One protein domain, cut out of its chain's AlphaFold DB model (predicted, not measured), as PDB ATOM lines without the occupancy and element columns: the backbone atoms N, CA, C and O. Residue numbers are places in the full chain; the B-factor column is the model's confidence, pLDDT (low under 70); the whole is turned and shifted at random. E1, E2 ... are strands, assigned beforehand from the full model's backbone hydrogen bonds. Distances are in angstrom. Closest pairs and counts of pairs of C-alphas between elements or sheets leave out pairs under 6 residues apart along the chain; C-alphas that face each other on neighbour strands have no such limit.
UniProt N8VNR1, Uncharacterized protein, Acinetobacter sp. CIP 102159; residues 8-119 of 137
ATOM      1  N   VAL A   8       4.324 -47.142  -7.206       78.75
ATOM      2  CA  VAL A   8       5.498 -46.391  -6.741       78.75
ATOM      3  C   VAL A   8       6.374 -47.310  -5.895       78.75
ATOM      4  O   VAL A   8       5.876 -48.003  -5.012       78.75
ATOM      5  N   HIS A   9       7.679 -47.308  -6.169       84.62
ATOM      6  CA  HIS A   9       8.674 -48.041  -5.391       84.62
ATOM      7  C   HIS A   9       9.602 -47.056  -4.673       84.62
ATOM      8  O   HIS A   9      10.037 -46.070  -5.272       84.62
ATOM      9  N   GLY A  10       9.937 -47.360  -3.421       84.19
ATOM     10  CA  GLY A  10      10.809 -46.560  -2.562       84.19
ATOM     11  C   GLY A  10      10.052 -45.734  -1.523       84.19
ATOM     12  O   GLY A  10       8.841 -45.537  -1.611       84.19
ATOM     13  N   ASP A  11      10.790 -45.247  -0.525       88.19
ATOM     14  CA  ASP A  11      10.213 -44.493   0.587       88.19
ATOM     15  C   ASP A  11       9.633 -43.154   0.129       88.19
ATOM     16  O   ASP A  11      10.315 -42.317  -0.474       88.19
ATOM     17  N   ILE A  12       8.396 -42.890   0.533       87.75
ATOM     18  CA  ILE A  12       7.705 -41.640   0.255       87.75
ATOM     19  C   ILE A  12       7.753 -40.753   1.498       87.75
ATOM     20  O   ILE A  12       7.341 -41.118   2.600       87.75
ATOM     21  N   ARG A  13       8.282 -39.534   1.352       89.38
ATOM     22  CA  ARG A  13       8.290 -38.573   2.470       89.38
ATOM     23  C   ARG A  13       6.918 -37.957   2.697       89.38
ATOM     24  O   ARG A  13       6.543 -37.749   3.839       89.38
ATOM     25  N   HIS A  14       6.208 -37.655   1.624       87.88
ATOM     26  CA  HIS A  14       4.886 -37.063   1.686       87.88
ATOM     27  C   HIS A  14       4.144 -37.417   0.397       87.88
ATOM     28  O   HIS A  14       4.685 -37.210  -0.690       87.88
ATOM     29  N   LEU A  15       2.951 -37.985   0.525       83.62
ATOM     30  CA  LEU A  15       2.018 -38.207  -0.569       83.62
ATOM     31  C   LEU A  15       0.724 -37.470  -0.248       83.62
ATOM     32  O   LEU A  15       0.044 -37.821   0.709       83.62
ATOM     33  N   GLU A  16       0.399 -36.466  -1.053       84.88
ATOM     34  CA  GLU A  16      -0.810 -35.660  -0.905       84.88
ATOM     35  C   GLU A  16      -1.693 -35.849  -2.137       84.88
ATOM     36  O   GLU A  16      -1.228 -35.789  -3.283       84.88
ATOM     37  N   ILE A  17      -2.973 -36.124  -1.910       77.81
ATOM     38  CA  ILE A  17      -3.915 -36.458  -2.971       77.81
ATOM     39  C   ILE A  17      -5.195 -35.628  -2.814       77.81
ATOM     40  O   ILE A  17      -6.118 -36.001  -2.088       77.81
ATOM     41  N   ASN A  18      -5.288 -34.561  -3.612       80.50
ATOM     42  CA  ASN A  18      -6.415 -33.623  -3.623       80.50
ATOM     43  C   ASN A  18      -7.193 -33.700  -4.938       80.50
ATOM     44  O   ASN A  18      -6.704 -33.264  -5.982       80.50
ATOM     45  N   ARG A  19      -8.408 -34.270  -4.922       71.31
ATOM     46  CA  ARG A  19      -9.261 -34.374  -6.126       71.31
ATOM     47  C   ARG A  19     -10.752 -34.259  -5.801       71.31
ATOM     48  O   ARG A  19     -11.229 -34.760  -4.789       71.31
ATOM     49  N   VAL A  20     -11.510 -33.639  -6.705       65.19
ATOM     50  CA  VAL A  20     -12.939 -33.339  -6.498       65.19
ATOM     51  C   VAL A  20     -13.841 -34.523  -6.873       65.19
ATOM     52  O   VAL A  20     -14.662 -34.944  -6.057       65.19
ATOM     53  N   ILE A  21     -13.668 -35.095  -8.071       67.12
ATOM     54  CA  ILE A  21     -14.355 -36.313  -8.531       67.12
ATOM     55  C   ILE A  21     -13.340 -37.203  -9.222       67.12
ATOM     56  O   ILE A  21     -12.752 -36.768 -10.210       67.12
ATOM     57  N   ASP A  22     -13.131 -38.422  -8.727       69.56
ATOM     58  CA  ASP A  22     -12.133 -39.313  -9.317       69.56
ATOM     59  C   ASP A  22     -12.226 -40.769  -8.817       69.56
ATOM     60  O   ASP A  22     -12.686 -41.021  -7.700       69.56
ATOM     61  N   ASN A  23     -11.728 -41.702  -9.633       70.62
ATOM     62  CA  ASN A  23     -11.478 -43.098  -9.281       70.62
ATOM     63  C   ASN A  23      -9.974 -43.368  -9.420       70.62
ATOM     64  O   ASN A  23      -9.453 -43.358 -10.533       70.62
ATOM     65  N   SER A  24      -9.277 -43.611  -8.309       72.19
ATOM     66  CA  SER A  24      -7.840 -43.928  -8.328       72.19
ATOM     67  C   SER A  24      -7.559 -45.273  -7.677       72.19
ATOM     68  O   SER A  24      -8.107 -45.561  -6.613       72.19
ATOM     69  N   ASN A  25      -6.625 -46.012  -8.275       79.00
ATOM     70  CA  ASN A  25      -5.884 -47.077  -7.613       79.00
ATOM     71  C   ASN A  25      -4.479 -46.562  -7.315       79.00
ATOM     72  O   ASN A  25      -3.825 -46.012  -8.202       79.00
ATOM     73  N   VAL A  26      -4.016 -46.737  -6.083       82.62
ATOM     74  CA  VAL A  26      -2.660 -46.346  -5.685       82.62
ATOM     75  C   VAL A  26      -1.986 -47.545  -5.035       82.62
ATOM     76  O   VAL A  26      -2.492 -48.077  -4.048       82.62
ATOM     77  N   CYS A  27      -0.842 -47.955  -5.585       87.06
ATOM     78  CA  CYS A  27      -0.013 -49.016  -5.028       87.06
ATOM     79  C   CYS A  27       1.368 -48.456  -4.670       87.06
ATOM     80  O   CYS A  27       2.044 -47.872  -5.522       87.06
ATOM     81  N   VAL A  28       1.790 -48.625  -3.418       85.62
ATOM     82  CA  VAL A  28       3.096 -48.168  -2.929       85.62
ATOM     83  C   VAL A  28       3.844 -49.329  -2.288       85.62
ATOM     84  O   VAL A  28       3.305 -50.022  -1.429       85.62
ATOM     85  N   HIS A  29       5.104 -49.504  -2.684       88.06
ATOM     86  CA  HIS A  29       6.069 -50.383  -2.031       88.06
ATOM     87  C   HIS A  29       7.184 -49.538  -1.407       88.06
ATOM     88  O   HIS A  29       8.058 -49.041  -2.120       88.06
ATOM     89  N   GLY A  30       7.154 -49.382  -0.086       87.00
ATOM     90  CA  GLY A  30       8.069 -48.544   0.686       87.00
ATOM     91  C   GLY A  30       7.359 -47.825   1.829       87.00
ATOM     92  O   GLY A  30       6.128 -47.757   1.868       87.00
ATOM     93  N   ASP A  31       8.139 -47.262   2.749       89.31
ATOM     94  CA  ASP A  31       7.582 -46.549   3.898       89.31
ATOM     95  C   ASP A  31       7.019 -45.188   3.483       89.31
ATOM     96  O   ASP A  31       7.643 -44.441   2.722       89.31
ATOM     97  N   ILE A  32       5.882 -44.800   4.058       89.50
ATOM     98  CA  ILE A  32       5.276 -43.484   3.863       89.50
ATOM     99  C   ILE A  32       5.350 -42.689   5.167       89.50
ATOM    100  O   ILE A  32       4.817 -43.083   6.203       89.50
ATOM    101  N   ARG A  33       6.007 -41.525   5.158       91.19
ATOM    102  CA  ARG A  33       6.057 -40.687   6.374       91.19
ATOM    103  C   ARG A  33       4.768 -39.896   6.578       91.19
ATOM    104  O   ARG A  33       4.341 -39.755   7.717       91.19
ATOM    105  N   HIS A  34       4.164 -39.399   5.507       89.31
ATOM    106  CA  HIS A  34       2.886 -38.707   5.577       89.31
ATOM    107  C   HIS A  34       2.050 -39.033   4.344       89.31
ATOM    108  O   HIS A  34       2.543 -38.902   3.221       89.31
ATOM    109  N   LEU A  35       0.822 -39.486   4.561       85.38
ATOM    110  CA  LEU A  35      -0.166 -39.713   3.521       85.38
ATOM    111  C   LEU A  35      -1.400 -38.885   3.853       85.38
ATOM    112  O   LEU A  35      -2.076 -39.175   4.833       85.38
ATOM    113  N   GLU A  36      -1.691 -37.894   3.021       85.94
ATOM    114  CA  GLU A  36      -2.859 -37.031   3.153       85.94
ATOM    115  C   GLU A  36      -3.775 -37.239   1.946       85.94
ATOM    116  O   GLU A  36      -3.344 -37.235   0.786       85.94
ATOM    117  N   THR A  37      -5.063 -37.466   2.194       79.62
ATOM    118  CA  THR A  37      -6.057 -37.526   1.121       79.62
ATOM    119  C   THR A  37      -7.281 -36.691   1.461       79.62
ATOM    120  O   THR A  37      -8.000 -37.001   2.410       79.62
ATOM    121  N   ASN A  38      -7.573 -35.705   0.610       79.88
ATOM    122  CA  ASN A  38      -8.738 -34.837   0.731       79.88
ATOM    123  C   ASN A  38      -9.593 -34.896  -0.545       79.88
ATOM    124  O   ASN A  38      -9.174 -34.441  -1.618       79.88
ATOM    125  N   ARG A  39     -10.790 -35.505  -0.470       73.25
ATOM    126  CA  ARG A  39     -11.684 -35.622  -1.642       73.25
ATOM    127  C   ARG A  39     -13.176 -35.478  -1.342       73.25
ATOM    128  O   ARG A  39     -13.694 -35.883  -0.305       73.25
ATOM    129  N   LEU A  40     -13.910 -34.975  -2.338       67.56
ATOM    130  CA  LEU A  40     -15.345 -34.705  -2.214       67.56
ATOM    131  C   LEU A  40     -16.225 -35.883  -2.659       67.56
ATOM    132  O   LEU A  40     -17.132 -36.242  -1.917       67.56
ATOM    133  N   LYS A  41     -15.973 -36.519  -3.815       67.94
ATOM    134  CA  LYS A  41     -16.773 -37.661  -4.311       67.94
ATOM    135  C   LYS A  41     -15.929 -38.654  -5.110       67.94
ATOM    136  O   LYS A  41     -15.543 -38.371  -6.237       67.94
ATOM    137  N   CYS A  42     -15.656 -39.834  -4.564       67.06
ATOM    138  CA  CYS A  42     -14.692 -40.753  -5.176       67.06
ATOM    139  C   CYS A  42     -14.911 -42.232  -4.848       67.06
ATOM    140  O   CYS A  42     -15.656 -42.580  -3.927       67.06
ATOM    141  N   ARG A  43     -14.211 -43.095  -5.594       72.56
ATOM    142  CA  ARG A  43     -13.812 -44.430  -5.143       72.56
ATOM    143  C   ARG A  43     -12.287 -44.490  -5.078       72.56
ATOM    144  O   ARG A  43     -11.616 -44.102  -6.034       72.56
ATOM    145  N   LEU A  44     -11.763 -44.940  -3.947       71.88
ATOM    146  CA  LEU A  44     -10.335 -45.009  -3.679       71.88
ATOM    147  C   LEU A  44      -9.968 -46.394  -3.178       71.88
ATOM    148  O   LEU A  44     -10.480 -46.813  -2.141       71.88
ATOM    149  N   ASP A  45      -9.055 -47.037  -3.900       81.81
ATOM    150  CA  ASP A  45      -8.502 -48.334  -3.536       81.81
ATOM    151  C   ASP A  45      -6.975 -48.152  -3.345       81.81
ATOM    152  O   ASP A  45      -6.235 -47.898  -4.302       81.81
ATOM    153  N   TYR A  46      -6.508 -48.207  -2.091       82.25
ATOM    154  CA  TYR A  46      -5.089 -48.087  -1.725       82.25
ATOM    155  C   TYR A  46      -4.512 -49.432  -1.296       82.25
ATOM    156  O   TYR A  46      -5.107 -50.132  -0.473       82.25
ATOM    157  N   LEU A  47      -3.308 -49.727  -1.782       87.19
ATOM    158  CA  LEU A  47      -2.475 -50.826  -1.314       87.19
ATOM    159  C   LEU A  47      -1.085 -50.295  -0.960       87.19
ATOM    160  O   LEU A  47      -0.360 -49.809  -1.828       87.19
ATOM    161  N   VAL A  48      -0.712 -50.387   0.312       85.94
ATOM    162  CA  VAL A  48       0.608 -49.965   0.797       85.94
ATOM    163  C   VAL A  48       1.324 -51.165   1.403       85.94
ATOM    164  O   VAL A  48       0.801 -51.801   2.312       85.94
ATOM    165  N   HIS A  49       2.522 -51.460   0.909       90.38
ATOM    166  CA  HIS A  49       3.461 -52.395   1.524       90.38
ATOM    167  C   HIS A  49       4.601 -51.597   2.157       90.38
ATOM    168  O   HIS A  49       5.502 -51.147   1.446       90.38
ATOM    169  N   GLY A  50       4.545 -51.411   3.472       88.19
ATOM    170  CA  GLY A  50       5.455 -50.558   4.233       88.19
ATOM    171  C   GLY A  50       4.746 -49.858   5.390       88.19
ATOM    172  O   GLY A  50       3.516 -49.871   5.483       88.19
ATOM    173  N   ASP A  51       5.527 -49.232   6.266       90.06
ATOM    174  CA  ASP A  51       4.986 -48.503   7.412       90.06
ATOM    175  C   ASP A  51       4.421 -47.143   6.991       90.06
ATOM    176  O   ASP A  51       5.001 -46.436   6.162       90.06
ATOM    177  N   ILE A  52       3.349 -46.704   7.653       89.69
ATOM    178  CA  ILE A  52       2.822 -45.342   7.533       89.69
ATOM    179  C   ILE A  52       3.009 -44.599   8.857       89.69
ATOM    180  O   ILE A  52       2.497 -44.988   9.907       89.69
ATOM    181  N   ARG A  53       3.752 -43.486   8.854       91.94
ATOM    182  CA  ARG A  53       3.961 -42.719  10.099       91.94
ATOM    183  C   ARG A  53       2.781 -41.821  10.433       91.94
ATOM    184  O   ARG A  53       2.429 -41.730  11.601       91.94
ATOM    185  N   HIS A  54       2.190 -41.179   9.441       90.56
ATOM    186  CA  HIS A  54       0.991 -40.388   9.636       90.56
ATOM    187  C   HIS A  54       0.084 -40.535   8.421       90.56
ATOM    188  O   HIS A  54       0.548 -40.424   7.284       90.56
ATOM    189  N   LEU A  55      -1.179 -40.839   8.677       85.75
ATOM    190  CA  LEU A  55      -2.218 -40.983   7.683       85.75
ATOM    191  C   LEU A  55      -3.383 -40.070   8.045       85.75
ATOM    192  O   LEU A  55      -4.068 -40.333   9.029       85.75
ATOM    193  N   GLU A  56      -3.621 -39.060   7.220       86.94
ATOM    194  CA  GLU A  56      -4.738 -38.134   7.349       86.94
ATOM    195  C   GLU A  56      -5.728 -38.347   6.201       86.94
ATOM    196  O   GLU A  56      -5.374 -38.388   5.015       86.94
ATOM    197  N   ILE A  57      -6.997 -38.528   6.556       80.00
ATOM    198  CA  ILE A  57      -8.051 -38.832   5.597       80.00
ATOM    199  C   ILE A  57      -9.263 -37.931   5.825       80.00
ATOM    200  O   ILE A  57      -9.977 -38.078   6.820       80.00
ATOM    201  N   ILE A  58      -9.568 -37.092   4.831       78.25
ATOM    202  CA  ILE A  58     -10.712 -36.175   4.836       78.25
ATOM    203  C   ILE A  58     -11.630 -36.460   3.637       78.25
ATOM    204  O   ILE A  58     -11.241 -36.279   2.480       78.25
ATOM    205  N   PHE A  59     -12.882 -36.877   3.890       72.62
ATOM    206  CA  PHE A  59     -13.855 -37.159   2.817       72.62
ATOM    207  C   PHE A  59     -15.301 -36.734   3.104       72.62
ATOM    208  O   PHE A  59     -15.824 -36.921   4.203       72.62
ATOM    209  N   LEU A  60     -15.996 -36.284   2.050       67.38
ATOM    210  CA  LEU A  60     -17.413 -35.894   2.114       67.38
ATOM    211  C   LEU A  60     -18.397 -36.945   1.545       67.38
ATOM    212  O   LEU A  60     -19.470 -37.124   2.101       67.38
ATOM    213  N   LEU A  61     -18.081 -37.632   0.435       69.06
ATOM    214  CA  LEU A  61     -18.953 -38.631  -0.228       69.06
ATOM    215  C   LEU A  61     -18.135 -39.723  -0.962       69.06
ATOM    216  O   LEU A  61     -18.268 -39.899  -2.179       69.06
ATOM    217  N   CYS A  62     -17.273 -40.468  -0.264       66.31
ATOM    218  CA  CYS A  62     -16.334 -41.413  -0.898       66.31
ATOM    219  C   CYS A  62     -16.493 -42.863  -0.404       66.31
ATOM    220  O   CYS A  62     -16.824 -43.095   0.755       66.31
ATOM    221  N   HIS A  63     -16.254 -43.839  -1.287       72.69
ATOM    222  CA  HIS A  63     -15.967 -45.225  -0.898       72.69
ATOM    223  C   HIS A  63     -14.448 -45.375  -0.803       72.69
ATOM    224  O   HIS A  63     -13.764 -45.179  -1.809       72.69
ATOM    225  N   LEU A  64     -13.936 -45.696   0.384       73.75
ATOM    226  CA  LEU A  64     -12.515 -45.949   0.607       73.75
ATOM    227  C   LEU A  64     -12.314 -47.404   1.034       73.75
ATOM    228  O   LEU A  64     -12.836 -47.818   2.074       73.75
ATOM    229  N   ALA A  65     -11.522 -48.122   0.243       80.25
ATOM    230  CA  ALA A  65     -10.888 -49.374   0.608       80.25
ATOM    231  C   ALA A  65      -9.380 -49.131   0.713       80.25
ATOM    232  O   ALA A  65      -8.733 -48.687  -0.235       80.25
ATOM    233  N   MET A  66      -8.815 -49.386   1.886       84.19
ATOM    234  CA  MET A  66      -7.382 -49.241   2.112       84.19
ATOM    235  C   MET A  66      -6.848 -50.489   2.791       84.19
ATOM    236  O   MET A  66      -7.377 -50.890   3.826       84.19
ATOM    237  N   VAL A  67      -5.790 -51.050   2.213       88.00
ATOM    238  CA  VAL A  67      -5.033 -52.164   2.777       88.00
ATOM    239  C   VAL A  67      -3.600 -51.704   3.016       88.00
ATOM    240  O   VAL A  67      -2.930 -51.229   2.095       88.00
ATOM    241  N   VAL A  68      -3.136 -51.839   4.255       86.81
ATOM    242  CA  VAL A  68      -1.760 -51.532   4.657       86.81
ATOM    243  C   VAL A  68      -1.115 -52.796   5.208       86.81
ATOM    244  O   VAL A  68      -1.579 -53.347   6.202       86.81
ATOM    245  N   HIS A  69      -0.033 -53.242   4.579       91.00
ATOM    246  CA  HIS A  69       0.859 -54.273   5.099       91.00
ATOM    247  C   HIS A  69       2.057 -53.599   5.774       91.00
ATOM    248  O   HIS A  69       3.077 -53.351   5.127       91.00
ATOM    249  N   GLY A  70       1.897 -53.270   7.053       88.19
ATOM    250  CA  GLY A  70       2.849 -52.507   7.858       88.19
ATOM    251  C   GLY A  70       2.159 -51.808   9.030       88.19
ATOM    252  O   GLY A  70       0.933 -51.862   9.163       88.19
ATOM    253  N   ASP A  71       2.943 -51.142   9.876       89.06
ATOM    254  CA  ASP A  71       2.417 -50.395  11.019       89.06
ATOM    255  C   ASP A  71       1.867 -49.027  10.601       89.06
ATOM    256  O   ASP A  71       2.425 -48.350   9.733       89.06
ATOM    257  N   ILE A  72       0.858 -48.537  11.325       88.50
ATOM    258  CA  ILE A  72       0.422 -47.139  11.272       88.50
ATOM    259  C   ILE A  72       0.703 -46.455  12.612       88.50
ATOM    260  O   ILE A  72       0.235 -46.872  13.670       88.50
ATOM    261  N   ARG A  73       1.473 -45.363  12.615       91.06
ATOM    262  CA  ARG A  73       1.785 -44.668  13.883       91.06
ATOM    263  C   ARG A  73       0.704 -43.682  14.286       91.06
ATOM    264  O   ARG A  73       0.395 -43.603  15.469       91.06
ATOM    265  N   HIS A  74       0.150 -42.960  13.325       88.88
ATOM    266  CA  HIS A  74      -0.960 -42.057  13.558       88.88
ATOM    267  C   HIS A  74      -1.942 -42.139  12.396       88.88
ATOM    268  O   HIS A  74      -1.528 -42.051  11.240       88.88
ATOM    269  N   LEU A  75      -3.214 -42.344  12.710       85.06
ATOM    270  CA  LEU A  75      -4.316 -42.368  11.765       85.06
ATOM    271  C   LEU A  75      -5.363 -41.351  12.205       85.06
ATOM    272  O   LEU A  75      -6.035 -41.583  13.202       85.06
ATOM    273  N   GLU A  76      -5.516 -40.279  11.438       85.00
ATOM    274  CA  GLU A  76      -6.520 -39.237  11.629       85.00
ATOM    275  C   GLU A  76      -7.588 -39.335  10.537       85.00
ATOM    276  O   GLU A  76      -7.298 -39.481   9.342       85.00
ATOM    277  N   MET A  77      -8.859 -39.291  10.933       78.44
ATOM    278  CA  MET A  77      -9.969 -39.429   9.997       78.44
ATOM    279  C   MET A  77     -11.120 -38.471  10.269       78.44
ATOM    280  O   MET A  77     -11.753 -38.550  11.320       78.44
ATOM    281  N   LEU A  78     -11.490 -37.689   9.253       77.00
ATOM    282  CA  LEU A  78     -12.664 -36.818   9.249       77.00
ATOM    283  C   LEU A  78     -13.590 -37.182   8.078       77.00
ATOM    284  O   LEU A  78     -13.240 -36.982   6.913       77.00
ATOM    285  N   MET A  79     -14.767 -37.764   8.347       67.94
ATOM    286  CA  MET A  79     -15.607 -38.315   7.267       67.94
ATOM    287  C   MET A  79     -17.112 -38.152   7.463       67.94
ATOM    288  O   MET A  79     -17.628 -38.263   8.572       67.94
ATOM    289  N   THR A  80     -17.837 -37.998   6.351       59.59
ATOM    290  CA  THR A  80     -19.308 -37.995   6.324       59.59
ATOM    291  C   THR A  80     -19.833 -38.942   5.220       59.59
ATOM    292  O   THR A  80     -19.274 -39.009   4.132       59.59
ATOM    293  N   LEU A  81     -20.903 -39.706   5.495       59.72
ATOM    294  CA  LEU A  81     -21.881 -40.259   4.525       59.72
ATOM    295  C   LEU A  81     -21.728 -41.664   3.860       59.72
ATOM    296  O   LEU A  81     -22.754 -42.142   3.373       59.72
ATOM    297  N   LYS A  82     -20.591 -42.390   3.820       61.03
ATOM    298  CA  LYS A  82     -20.514 -43.794   3.287       61.03
ATOM    299  C   LYS A  82     -19.592 -44.801   4.019       61.03
ATOM    300  O   LYS A  82     -18.583 -44.386   4.578       61.03
ATOM    301  N   PRO A  83     -19.915 -46.122   3.995       57.47
ATOM    302  CA  PRO A  83     -19.158 -47.147   4.719       57.47
ATOM    303  C   PRO A  83     -17.719 -47.256   4.217       57.47
ATOM    304  O   PRO A  83     -17.452 -47.153   3.016       57.47
ATOM    305  N   LYS A  84     -16.817 -47.491   5.169       66.75
ATOM    306  CA  LYS A  84     -15.375 -47.586   4.966       66.75
ATOM    307  C   LYS A  84     -14.870 -48.955   5.403       66.75
ATOM    308  O   LYS A  84     -15.275 -49.425   6.468       66.75
ATOM    309  N   THR A  85     -13.923 -49.496   4.641       75.50
ATOM    310  CA  THR A  85     -13.101 -50.630   5.068       75.50
ATOM    311  C   THR A  85     -11.642 -50.190   5.122       75.50
ATOM    312  O   THR A  85     -11.060 -49.821   4.100       75.50
ATOM    313  N   ILE A  86     -11.063 -50.201   6.320       78.38
ATOM    314  CA  ILE A  86      -9.612 -50.110   6.503       78.38
ATOM    315  C   ILE A  86      -9.134 -51.443   7.032       78.38
ATOM    316  O   ILE A  86      -9.615 -51.901   8.069       78.38
ATOM    317  N   GLU A  87      -8.163 -52.018   6.344       85.62
ATOM    318  CA  GLU A  87      -7.481 -53.226   6.760       85.62
ATOM    319  C   GLU A  87      -5.998 -52.924   6.987       85.62
ATOM    320  O   GLU A  87      -5.312 -52.402   6.108       85.62
ATOM    321  N   VAL A  88      -5.511 -53.222   8.189       83.44
ATOM    322  CA  VAL A  88      -4.106 -53.043   8.567       83.44
ATOM    323  C   VAL A  88      -3.561 -54.381   9.030       83.44
ATOM    324  O   VAL A  88      -4.080 -54.990   9.963       83.44
ATOM    325  N   HIS A  89      -2.515 -54.851   8.363       87.88
ATOM    326  CA  HIS A  89      -1.748 -56.039   8.727       87.88
ATOM    327  C   HIS A  89      -0.499 -55.589   9.489       87.88
ATOM    328  O   HIS A  89       0.613 -55.656   8.970       87.88
ATOM    329  N   GLY A  90      -0.721 -55.064  10.693       85.44
ATOM    330  CA  GLY A  90       0.275 -54.435  11.559       85.44
ATOM    331  C   GLY A  90      -0.395 -53.706  12.728       85.44
ATOM    332  O   GLY A  90      -1.619 -53.777  12.884       85.44
ATOM    333  N   ASP A  91       0.391 -53.004  13.541       85.25
ATOM    334  CA  ASP A  91      -0.119 -52.245  14.687       85.25
ATOM    335  C   ASP A  91      -0.619 -50.851  14.284       85.25
ATOM    336  O   ASP A  91      -0.072 -50.207  13.387       85.25
ATOM    337  N   ILE A  92      -1.574 -50.309  15.045       83.25
ATOM    338  CA  ILE A  92      -1.914 -48.882  15.043       83.25
ATOM    339  C   ILE A  92      -1.549 -48.263  16.394       83.25
ATOM    340  O   ILE A  92      -2.046 -48.666  17.444       83.25
ATOM    341  N   ARG A  93      -0.692 -47.238  16.420       87.75
ATOM    342  CA  ARG A  93      -0.294 -46.623  17.707       87.75
ATOM    343  C   ARG A  93      -1.266 -45.562  18.184       87.75
ATOM    344  O   ARG A  93      -1.510 -45.481  19.381       87.75
ATOM    345  N   HIS A  94      -1.798 -44.772  17.265       83.50
ATOM    346  CA  HIS A  94      -2.800 -43.769  17.570       83.50
ATOM    347  C   HIS A  94      -3.828 -43.708  16.445       83.50
ATOM    348  O   HIS A  94      -3.459 -43.582  15.277       83.50
ATOM    349  N   LEU A  95      -5.096 -43.835  16.812       82.06
ATOM    350  CA  LEU A  95      -6.244 -43.724  15.928       82.06
ATOM    351  C   LEU A  95      -7.154 -42.611  16.445       82.06
ATOM    352  O   LEU A  95      -7.756 -42.774  17.500       82.06
ATOM    353  N   GLU A  96      -7.289 -41.534  15.682       82.94
ATOM    354  CA  GLU A  96      -8.255 -40.465  15.902       82.94
ATOM    355  C   GLU A  96      -9.336 -40.522  14.821       82.94
ATOM    356  O   GLU A  96      -9.069 -40.577  13.618       82.94
ATOM    357  N   THR A  97     -10.596 -40.548  15.242       74.62
ATOM    358  CA  THR A  97     -11.736 -40.619  14.331       74.62
ATOM    359  C   THR A  97     -12.794 -39.598  14.709       74.62
ATOM    360  O   THR A  97     -13.356 -39.638  15.801       74.62
ATOM    361  N   ASN A  98     -13.123 -38.719  13.767       74.88
ATOM    362  CA  ASN A  98     -14.182 -37.733  13.886       74.88
ATOM    363  C   ASN A  98     -15.210 -37.950  12.765       74.88
ATOM    364  O   ASN A  98     -14.916 -37.788  11.575       74.88
ATOM    365  N   SER A  99     -16.430 -38.351  13.123       66.38
ATOM    366  CA  SER A  99     -17.521 -38.414  12.148       66.38
ATOM    367  C   SER A  99     -18.875 -38.089  12.753       66.38
ATOM    368  O   SER A  99     -19.224 -38.612  13.814       66.38
ATOM    369  N   PRO A 100     -19.669 -37.263  12.049       55.88
ATOM    370  CA  PRO A 100     -21.023 -36.939  12.451       55.88
ATOM    371  C   PRO A 100     -22.085 -37.953  11.995       55.88
ATOM    372  O   PRO A 100     -23.244 -37.840  12.377       55.88
ATOM    373  N   ALA A 101     -21.742 -38.925  11.146       56.06
ATOM    374  CA  ALA A 101     -22.663 -39.979  10.719       56.06
ATOM    375  C   ALA A 101     -21.882 -41.027   9.932       56.06
ATOM    376  O   ALA A 101     -21.583 -40.729   8.776       56.06
ATOM    377  N   LEU A 102     -21.562 -42.201  10.515       54.94
ATOM    378  CA  LEU A 102     -21.218 -43.437   9.784       54.94
ATOM    379  C   LEU A 102     -20.892 -44.677  10.647       54.94
ATOM    380  O   LEU A 102     -20.518 -44.575  11.811       54.94
ATOM    381  N   GLN A 103     -20.984 -45.845   9.990       55.44
ATOM    382  CA  GLN A 103     -20.578 -47.185  10.428       55.44
ATOM    383  C   GLN A 103     -19.156 -47.490   9.921       55.44
ATOM    384  O   GLN A 103     -18.894 -47.425   8.715       55.44
ATOM    385  N   TYR A 104     -18.246 -47.820  10.835       59.41
ATOM    386  CA  TYR A 104     -16.851 -48.125  10.528       59.41
ATOM    387  C   TYR A 104     -16.575 -49.626  10.543       59.41
ATOM    388  O   TYR A 104     -16.986 -50.313  11.476       59.41
ATOM    389  N   TYR A 105     -15.797 -50.104   9.570       66.38
ATOM    390  CA  TYR A 105     -15.209 -51.440   9.588       66.38
ATOM    391  C   TYR A 105     -13.685 -51.311   9.541       66.38
ATOM    392  O   TYR A 105     -13.081 -51.216   8.470       66.38
ATOM    393  N   TYR A 106     -13.072 -51.265  10.723       71.50
ATOM    394  CA  TYR A 106     -11.627 -51.409  10.859       71.50
ATOM    395  C   TYR A 106     -11.310 -52.867  11.143       71.50
ATOM    396  O   TYR A 106     -11.854 -53.462  12.075       71.50
ATOM    397  N   ILE A 107     -10.411 -53.427  10.350       80.50
ATOM    398  CA  ILE A 107      -9.846 -54.748  10.570       80.50
ATOM    399  C   ILE A 107      -8.357 -54.530  10.804       80.50
ATOM    400  O   ILE A 107      -7.625 -54.159   9.894       80.50
ATOM    401  N   VAL A 108      -7.917 -54.711  12.045       79.06
ATOM    402  CA  VAL A 108      -6.504 -54.592  12.414       79.06
ATOM    403  C   VAL A 108      -6.031 -55.971  12.841       79.06
ATOM    404  O   VAL A 108      -6.521 -56.529  13.820       79.06
ATOM    405  N   HIS A 109      -5.101 -56.540  12.081       81.81
ATOM    406  CA  HIS A 109      -4.422 -57.794  12.391       81.81
ATOM    407  C   HIS A 109      -3.167 -57.519  13.238       81.81
ATOM    408  O   HIS A 109      -2.070 -57.959  12.906       81.81
ATOM    409  N   GLY A 110      -3.355 -56.758  14.315       79.44
ATOM    410  CA  GLY A 110      -2.335 -56.243  15.230       79.44
ATOM    411  C   GLY A 110      -3.001 -55.468  16.371       79.44
ATOM    412  O   GLY A 110      -4.226 -55.524  16.525       79.44
ATOM    413  N   ASP A 111      -2.220 -54.742  17.168       81.94
ATOM    414  CA  ASP A 111      -2.740 -54.004  18.322       81.94
ATOM    415  C   ASP A 111      -3.095 -52.550  17.975       81.94
ATOM    416  O   ASP A 111      -2.409 -51.894  17.193       81.94
ATOM    417  N   ILE A 112      -4.132 -51.999  18.621       80.12
ATOM    418  CA  ILE A 112      -4.389 -50.549  18.654       80.12
ATOM    419  C   ILE A 112      -3.998 -50.023  20.038       80.12
ATOM    420  O   ILE A 112      -4.605 -50.417  21.034       80.12
ATOM    421  N   ARG A 113      -3.000 -49.133  20.125       81.50
ATOM    422  CA  ARG A 113      -2.485 -48.655  21.429       81.50
ATOM    423  C   ARG A 113      -3.244 -47.462  22.000       81.50
ATOM    424  O   ARG A 113      -3.319 -47.327  23.218       81.50
ATOM    425  N   HIS A 114      -3.768 -46.592  21.144       78.38
ATOM    426  CA  HIS A 114      -4.541 -45.422  21.548       78.38
ATOM    427  C   HIS A 114      -5.655 -45.150  20.537       78.38
ATOM    428  O   HIS A 114      -5.422 -45.210  19.328       78.38
ATOM    429  N   LEU A 115      -6.857 -44.875  21.045       79.56
ATOM    430  CA  LEU A 115      -8.073 -44.655  20.275       79.56
ATOM    431  C   LEU A 115      -8.819 -43.433  20.822       79.56
ATOM    432  O   LEU A 115      -9.249 -43.446  21.974       79.56
ATOM    433  N   GLU A 116      -9.024 -42.435  19.972       76.44
ATOM    434  CA  GLU A 116      -9.857 -41.263  20.217       76.44
ATOM    435  C   GLU A 116     -11.012 -41.239  19.202       76.44
ATOM    436  O   GLU A 116     -10.796 -41.302  17.990       76.44
ATOM    437  N   ILE A 117     -12.258 -41.182  19.686       71.06
ATOM    438  CA  ILE A 117     -13.451 -41.111  18.831       71.06
ATOM    439  C   ILE A 117     -14.296 -39.908  19.244       71.06
ATOM    440  O   ILE A 117     -14.917 -39.908  20.307       71.06
ATOM    441  N   ASN A 118     -14.381 -38.922  18.357       70.75
ATOM    442  CA  ASN A 118     -15.213 -37.738  18.512       70.75
ATOM    443  C   ASN A 118     -16.492 -37.909  17.673       70.75
ATOM    444  O   ASN A 118     -16.495 -37.796  16.447       70.75
ATOM    445  N   LEU A 119     -17.594 -38.254  18.345       61.97
ATOM    446  CA  LEU A 119     -18.881 -38.561  17.715       61.97
ATOM    447  C   LEU A 119     -19.740 -37.299  17.635       61.97
ATOM    448  O   LEU A 119     -20.335 -36.865  18.623       61.97
TER     449      LEU A 119
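This is residues 8 to 119 of the 137 residues of an uncharacterized protein of Acinetobacter sp. CIP 102159 (UniProt N8VNR1). The chain is wound in stacked turns, a short solenoid of flattened oval coils in which each turn lies beside the one before it. E1, E2 and E3 each fold back on themselves and run along both broad sides of a turn, E4 with E5 and then E6 with E7 do the same as separate strands, and E8 lies along one broad side at the end of the stack. The printed part has 112 residues with no named helix and eight named strands, E1 to E8 in that order along the chain, which together make one branched, twisted sheet with parallel neighbours throughout. The class is all strand, with 73 of the 112 printed residues in named strands. The whole is compact, with a radius of gyration of the C-alphas of 13.0 A and spans of 33 by 31 by 19 A.

The printed part begins at Val 8, whose C-alpha is at (5.498, -46.391, -6.741). E1 holds residues 15 to 29, from C-alpha 15 at (2.018, -38.207, -0.569), and its first and last C-alphas are 12.9 A apart. E1 bends by 162 degrees at residue 26. E2, residues 35 to 49, measures 13.3 A between its end C-alphas and bends by 160 degrees at residue 38. E3, residues 55 to 69, measures 13.9 A and bends by 157 degrees at residue 58. E4 holds residues 75 to 80 and is 16.5 A long; E5 holds residues 84 to 88 and is 13.0 A long. E6, residues 95 to 101, is 17.6 A long, and E7, residues 104 to 108, is 12.3 A long. E8, residues 115 to 119, is 12.7 A long and ends with C-alpha 119 at (-18.881, -38.561, 17.715).

Before E1, residues 8 to 9 pair in parallel with residues 28 to 29 of E1. E1 is an edge strand and the parallel neighbour of E2, with N 17 and O 36 at 2.9 A and N 47 and O 26 at 2.9 A, both within hydrogen-bond range. E1 lies on one side of E2 and E3 on the other side, each beside residues 35 to 49. E2 and E3 are parallel at 2 degrees, with N 56 and O 35 at 2.8 A. E3 has three neighbours: E2 lies on one side of it, and E4, beside residues 55 to 60, and E5, beside residues 64 to 68, lie on the other side. E3 and E4 are parallel, with N 76 and O 55 at 2.8 A. E3 and E5 are parallel, with N 87 and O 66 at 2.9 A. E4 and E5 are apart, though their link is tight. E4 and E6 are parallel at 4 degrees, with N 98 and O 77 at 2.8 A. E5 and E7 are parallel at 9 degrees, with N 107 and O 86 at 2.9 A. E6 and E8 are parallel at 15 degrees, where the C-alphas of Glu 96 and Glu 116 face each other at 4.7 A and N 116 and O 95 are 2.8 A apart. E7 and E8 are edge strands too, and they are apart from E1.

The two C-alphas farthest apart, those of His 9 and Leu 119, are 37.2 A from each other. The printed part has no cut. No link is long: E5 to E6 and E7 to E8 are short, and the other links are tight. The mean pLDDT of the printed part is 78.6. The model's confidence is low, under 70, at 23 residues, namely 20 to 22, 40 to 42, 60 to 62, 79 to 84, 99 to 105 and 119.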